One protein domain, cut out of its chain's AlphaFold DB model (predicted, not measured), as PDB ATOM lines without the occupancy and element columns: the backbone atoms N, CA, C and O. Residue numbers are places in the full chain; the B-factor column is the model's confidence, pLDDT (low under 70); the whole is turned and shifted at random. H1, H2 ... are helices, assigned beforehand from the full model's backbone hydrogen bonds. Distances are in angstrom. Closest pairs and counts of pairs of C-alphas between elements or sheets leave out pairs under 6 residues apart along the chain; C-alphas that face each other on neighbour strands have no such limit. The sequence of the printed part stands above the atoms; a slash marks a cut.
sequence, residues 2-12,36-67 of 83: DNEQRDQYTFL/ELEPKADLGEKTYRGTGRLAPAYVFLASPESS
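AT A GLANCE: This is residues 2 to 12 and 36 to 67 of the 83 residues of an uncharacterized protein of Microbacterium kyungheense (UniProt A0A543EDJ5). The model has little regular structure: it is an open, stretched-out chain in two pieces, in which residues 51 to 67 stick out as one long arm ending in the two short helices H1 and H2, and residues 36 to 43 stick out as another. The first piece, residues 2 to 12, has no named element. The printed part has 43 residues with two named helices, H1 then H2, and no named strand; the class is all helix, with 12 residues in named elements. The whole is extended, with a radius of gyration of the C-alphas of 16.2 A, and flat, spanning 45 by 31 by 10 A.

HOW THE PARTS SIT: H1, residues 55 to 62, and H2, residues 64 to 67, are close but not clearly touching; their closest C-alphas, those of Phe 60 and Ser 66, are 6.1 A apart. A tight link of one residue joins them. In H1 every O i to N i+4 pair is within hydrogen-bond range; H2 is too short for such a pair.

IN THESE COORDINATES: H1 begins at C-alpha 55 (-4.359, -7.967, -23.260) and measures 10.6 A. H2 ends at C-alpha 67 (-2.557, 0.198, -7.370).

THE WHOLE: The C-alphas of Glu 38 and Glu 65, the two farthest apart, are 46.1 A apart. Residues 13 to 35 are not printed; C-alphas 12 and 36 are 28.9 A apart across the cut. Residues 2 to 4 have pLDDT under 70.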
ATOM      1  N   ASP A   2     -11.974  -3.296 -51.964       61.91
ATOM      2  CA  ASP A   2     -11.791  -1.939 -51.457       61.91
ATOM      3  C   ASP A   2     -10.715  -1.938 -50.353       61.91
ATOM      4  O   ASP A   2     -10.631  -2.891 -49.572       61.91
ATOM      5  N   ASN A   3      -9.874  -0.900 -50.304       63.09
ATOM      6  CA  ASN A   3      -8.827  -0.747 -49.284       63.09
ATOM      7  C   ASN A   3      -9.442  -0.725 -47.865       63.09
ATOM      8  O   ASN A   3      -8.813  -1.102 -46.884       63.09
ATOM      9  N   GLU A   4     -10.721  -0.384 -47.748       68.00
ATOM     10  CA  GLU A   4     -11.412  -0.307 -46.460       68.00
ATOM     11  C   GLU A   4     -11.810  -1.665 -45.851       68.00
ATOM     12  O   GLU A   4     -12.211  -1.711 -44.692       68.00
ATOM     13  N   GLN A   5     -11.705  -2.774 -46.594       72.25
ATOM     14  CA  GLN A   5     -12.095  -4.118 -46.123       72.25
ATOM     15  C   GLN A   5     -10.916  -5.067 -45.877       72.25
ATOM     16  O   GLN A   5     -11.130  -6.216 -45.486       72.25
ATOM     17  N   ARG A   6      -9.678  -4.616 -46.113       87.06
ATOM     18  CA  ARG A   6      -8.476  -5.420 -45.863       87.06
ATOM     19  C   ARG A   6      -7.965  -5.234 -44.440       87.06
ATOM     20  O   ARG A   6      -8.080  -4.160 -43.861       87.06
ATOM     21  N   ASP A   7      -7.327  -6.275 -43.926       88.31
ATOM     22  CA  ASP A   7      -6.555  -6.236 -42.688       88.31
ATOM     23  C   ASP A   7      -5.097  -6.659 -42.912       88.31
ATOM     24  O   ASP A   7      -4.711  -7.068 -44.013       88.31
ATOM     25  N   GLN A   8      -4.277  -6.601 -41.858       85.25
ATOM     26  CA  GLN A   8      -2.860  -6.971 -41.944       85.25
ATOM     27  C   GLN A   8      -2.598  -8.449 -42.311       85.25
ATOM     28  O   GLN A   8      -1.450  -8.820 -42.548       85.25
ATOM     29  N   TYR A   9      -3.628  -9.303 -42.315       87.06
ATOM     30  CA  TYR A   9      -3.538 -10.724 -42.665       87.06
ATOM     31  C   TYR A   9      -4.072 -11.017 -44.071       87.06
ATOM     32  O   TYR A   9      -4.024 -12.159 -44.528       87.06
ATOM     33  N   THR A  10      -4.577  -9.999 -44.765       88.94
ATOM     34  CA  THR A  10      -5.092 -10.134 -46.122       88.94
ATOM     35  C   THR A  10      -3.922 -10.302 -47.093       88.94
ATOM     36  O   THR A  10      -3.007  -9.481 -47.133       88.94
ATOM     37  N   PHE A  11      -3.935 -11.379 -47.881       87.69
ATOM     38  CA  PHE A  11      -2.844 -11.692 -48.805       87.69
ATOM     39  C   PHE A  11      -2.906 -10.777 -50.035       87.69
ATOM     40  O   PHE A  11      -3.715 -10.977 -50.942       87.69
ATOM     41  N   LEU A  12      -2.069  -9.742 -50.031       87.00
ATOM     42  CA  LEU A  12      -2.014  -8.682 -51.037       87.00
ATOM     43  C   LEU A  12      -0.552  -8.419 -51.401       87.00
ATOM     44  O   LEU A  12       0.340  -8.625 -50.578       87.00
ATOM     45  N   GLU A  36      -5.366  17.775 -41.728       92.12
ATOM     46  CA  GLU A  36      -5.477  18.771 -42.804       92.12
ATOM     47  C   GLU A  36      -4.729  18.345 -44.081       92.12
ATOM     48  O   GLU A  36      -4.599  19.138 -45.012       92.12
ATOM     49  N   LEU A  37      -4.200  17.117 -44.135       90.81
ATOM     50  CA  LEU A  37      -3.559  16.580 -45.335       90.81
ATOM     51  C   LEU A  37      -4.593  16.144 -46.376       90.81
ATOM     52  O   LEU A  37      -5.574  15.466 -46.060       90.81
ATOM     53  N   GLU A  38      -4.314  16.449 -47.640       90.00
ATOM     54  CA  GLU A  38      -5.093  15.979 -48.783       90.00
ATOM     55  C   GLU A  38      -4.221  15.163 -49.755       90.00
ATOM     56  O   GLU A  38      -3.359  15.709 -50.436       90.00
ATOM     57  N   PRO A  39      -4.425  13.848 -49.896       88.81
ATOM     58  CA  PRO A  39      -5.341  13.006 -49.131       88.81
ATOM     59  C   PRO A  39      -4.857  12.775 -47.688       88.81
ATOM     60  O   PRO A  39      -3.660  12.824 -47.401       88.81
ATOM     61  N   LYS A  40      -5.802  12.450 -46.795       90.31
ATOM     62  CA  LYS A  40      -5.519  12.101 -45.396       90.31
ATOM     63  C   LYS A  40      -4.576  10.896 -45.325       90.31
ATOM     64  O   LYS A  40      -4.747   9.930 -46.074       90.31
ATOM     65  N   ALA A  41      -3.612  10.937 -44.407       89.75
ATOM     66  CA  ALA A  41      -2.717   9.813 -44.184       89.75
ATOM     67  C   ALA A  41      -3.483   8.569 -43.704       89.75
ATOM     68  O   ALA A  41      -4.423   8.641 -42.907       89.75
ATOM     69  N   ASP A  42      -3.058   7.401 -44.182       89.88
ATOM     70  CA  ASP A  42      -3.569   6.122 -43.700       89.88
ATOM     71  C   ASP A  42      -2.784   5.696 -42.456       89.88
ATOM     72  O   ASP A  42      -1.652   5.220 -42.541       89.88
ATOM     73  N   LEU A  43      -3.399   5.875 -41.287       91.31
ATOM     74  CA  LEU A  43      -2.841   5.466 -39.995       91.31
ATOM     75  C   LEU A  43      -3.285   4.054 -39.576       91.31
ATOM     76  O   LEU A  43      -3.092   3.652 -38.429       91.31
ATOM     77  N   GLY A  44      -3.921   3.302 -40.479       90.12
ATOM     78  CA  GLY A  44      -4.480   1.989 -40.178       90.12
ATOM     79  C   GLY A  44      -5.792   2.039 -39.392       90.12
ATOM     80  O   GLY A  44      -6.206   1.018 -38.854       90.12
ATOM     81  N   GLU A  45      -6.470   3.196 -39.341       90.38
ATOM     82  CA  GLU A  45      -7.733   3.404 -38.604       90.38
ATOM     83  C   GLU A  45      -8.803   2.361 -38.969       90.38
ATOM     84  O   GLU A  45      -9.561   1.913 -38.110       90.38
ATOM     85  N   LYS A  46      -8.855   1.972 -40.250       89.56
ATOM     86  CA  LYS A  46      -9.816   0.994 -40.786       89.56
ATOM     87  C   LYS A  46      -9.225  -0.405 -40.959       89.56
ATOM     88  O   LYS A  46      -9.962  -1.385 -40.907       89.56
ATOM     89  N   THR A  47      -7.915  -0.502 -41.181       90.31
ATOM     90  CA  THR A  47      -7.250  -1.739 -41.625       90.31
ATOM     91  C   THR A  47      -6.507  -2.469 -40.504       90.31
ATOM     92  O   THR A  47      -6.271  -3.674 -40.606       90.31
ATOM     93  N   TYR A  48      -6.149  -1.799 -39.403       90.56
ATOM     94  CA  TYR A  48      -5.495  -2.459 -38.278       90.56
ATOM     95  C   TYR A  48      -6.501  -3.225 -37.416       90.56
ATOM     96  O   TYR A  48      -7.405  -2.652 -36.807       90.56
ATOM     97  N   ARG A  49      -6.288  -4.539 -37.278       91.50
ATOM     98  CA  ARG A  49      -7.076  -5.412 -36.402       91.50
ATOM     99  C   ARG A  49      -6.231  -5.921 -35.238       91.50
ATOM    100  O   ARG A  49      -5.274  -6.673 -35.422       91.50
ATOM    101  N   GLY A  50      -6.614  -5.576 -34.010       88.75
ATOM    102  CA  GLY A  50      -5.960  -6.093 -32.807       88.75
ATOM    103  C   GLY A  50      -6.143  -7.608 -32.635       88.75
ATOM    104  O   GLY A  50      -7.223  -8.144 -32.865       88.75
ATOM    105  N   THR A  51      -5.095  -8.302 -32.182       89.44
ATOM    106  CA  THR A  51      -5.116  -9.751 -31.874       89.44
ATOM    107  C   THR A  51      -4.809 -10.055 -30.405       89.44
ATOM    108  O   THR A  51      -4.298 -11.117 -30.069       89.44
ATOM    109  N   GLY A  52      -5.086  -9.105 -29.505       87.19
ATOM    110  CA  GLY A  52      -4.962  -9.315 -28.055       87.19
ATOM    111  C   GLY A  52      -3.526  -9.386 -27.522       87.19
ATOM    112  O   GLY A  52      -3.325  -9.715 -26.358       87.19
ATOM    113  N   ARG A  53      -2.519  -9.020 -28.324       86.06
ATOM    114  CA  ARG A  53      -1.095  -9.053 -27.925       86.06
ATOM    115  C   ARG A  53      -0.746  -8.154 -26.727       86.06
ATOM    116  O   ARG A  53       0.305  -8.338 -26.126       86.06
ATOM    117  N   LEU A  54      -1.623  -7.205 -26.383       88.06
ATOM    118  CA  LEU A  54      -1.505  -6.298 -25.231       88.06
ATOM    119  C   LEU A  54      -2.499  -6.607 -24.101       88.06
ATOM    120  O   LEU A  54      -2.538  -5.876 -23.113       88.06
ATOM    121  N   ALA A  55      -3.307  -7.666 -24.227       88.00
ATOM    122  CA  ALA A  55      -4.359  -7.967 -23.260       88.00
ATOM    123  C   ALA A  55      -3.837  -8.101 -21.815       88.00
ATOM    124  O   ALA A  55      -4.444  -7.490 -20.939       88.00
ATOM    125  N   PRO A  56      -2.702  -8.776 -21.530       85.88
ATOM    126  CA  PRO A  56      -2.198  -8.880 -20.159       85.88
ATOM    127  C   PRO A  56      -1.838  -7.526 -19.536       85.88
ATOM    128  O   PRO A  56      -2.149  -7.292 -18.374       85.88
ATOM    129  N   ALA A  57      -1.232  -6.616 -20.307       87.75
ATOM    130  CA  ALA A  57      -0.876  -5.283 -19.820       87.75
ATOM    131  C   ALA A  57      -2.126  -4.446 -19.507       87.75
ATOM    132  O   ALA A  57      -2.170  -3.766 -18.486       87.75
ATOM    133  N   TYR A  58      -3.157  -4.539 -20.354       87.12
ATOM    134  CA  TYR A  58      -4.440  -3.879 -20.113       87.12
ATOM    135  C   TYR A  58      -5.159  -4.445 -18.880       87.12
ATOM    136  O   TYR A  58      -5.612  -3.686 -18.027       87.12
ATOM    137  N   VAL A  59      -5.228  -5.776 -18.764       89.38
ATOM    138  CA  VAL A  59      -5.838  -6.462 -17.615       89.38
ATOM    139  C   VAL A  59      -5.116  -6.091 -16.324       89.38
ATOM    140  O   VAL A  59      -5.772  -5.761 -15.343       89.38
ATOM    141  N   PHE A  60      -3.779  -6.086 -16.333       89.38
ATOM    142  CA  PHE A  60      -2.988  -5.663 -15.186       89.38
ATOM    143  C   PHE A  60      -3.286  -4.209 -14.808       89.38
ATOM    144  O   PHE A  60      -3.636  -3.962 -13.662       89.38
ATOM    145  N   LEU A  61      -3.245  -3.265 -15.756       89.56
ATOM    146  CA  LEU A  61      -3.539  -1.852 -15.488       89.56
ATOM    147  C   LEU A  61      -4.926  -1.637 -14.854       89.56
ATOM    148  O   LEU A  61      -5.084  -0.776 -13.995       89.56
ATOM    149  N   ALA A  62      -5.927  -2.413 -15.273       91.88
ATOM    150  CA  ALA A  62      -7.284  -2.341 -14.732       91.88
ATOM    151  C   ALA A  62      -7.468  -3.098 -13.399       91.88
ATOM    152  O   ALA A  62      -8.521  -2.978 -12.769       91.88
ATOM    153  N   SER A  63      -6.485  -3.899 -12.979       93.12
ATOM    154  CA  SER A  63      -6.567  -4.736 -11.781       93.12
ATOM    155  C   SER A  63      -6.296  -3.944 -10.489       93.12
ATOM    156  O   SER A  63      -5.485  -3.010 -10.500       93.12
ATOM    157  N   PRO A  64      -6.913  -4.316  -9.350       94.00
ATOM    158  CA  PRO A  64      -6.595  -3.733  -8.042       94.00
ATOM    159  C   PRO A  64      -5.108  -3.828  -7.674       94.00
ATOM    160  O   PRO A  64      -4.567  -2.938  -7.019       94.00
ATOM    161  N   GLU A  65      -4.431  -4.882  -8.121       91.19
ATOM    162  CA  GLU A  65      -3.018  -5.151  -7.874       91.19
ATOM    163  C   GLU A  65      -2.108  -4.086  -8.504       91.19
ATOM    164  O   GLU A  65      -1.047  -3.784  -7.955       91.19
ATOM    165  N   SER A  66      -2.539  -3.439  -9.597       90.50
ATOM    166  CA  SER A  66      -1.786  -2.333 -10.198       90.50
ATOM    167  C   SER A  66      -1.743  -1.084  -9.315       90.50
ATOM    168  O   SER A  66      -0.888  -0.232  -9.547       90.50
ATOM    169  N   SER A  67      -2.591  -0.958  -8.285       90.88
ATOM    170  CA  SER A  67      -2.557   0.198  -7.370       90.88
ATOM    171  C   SER A  67      -1.233   0.338  -6.606       90.88
ATOM    172  O   SER A  67      -0.888   1.434  -6.166       90.88
TER     173      SER A  67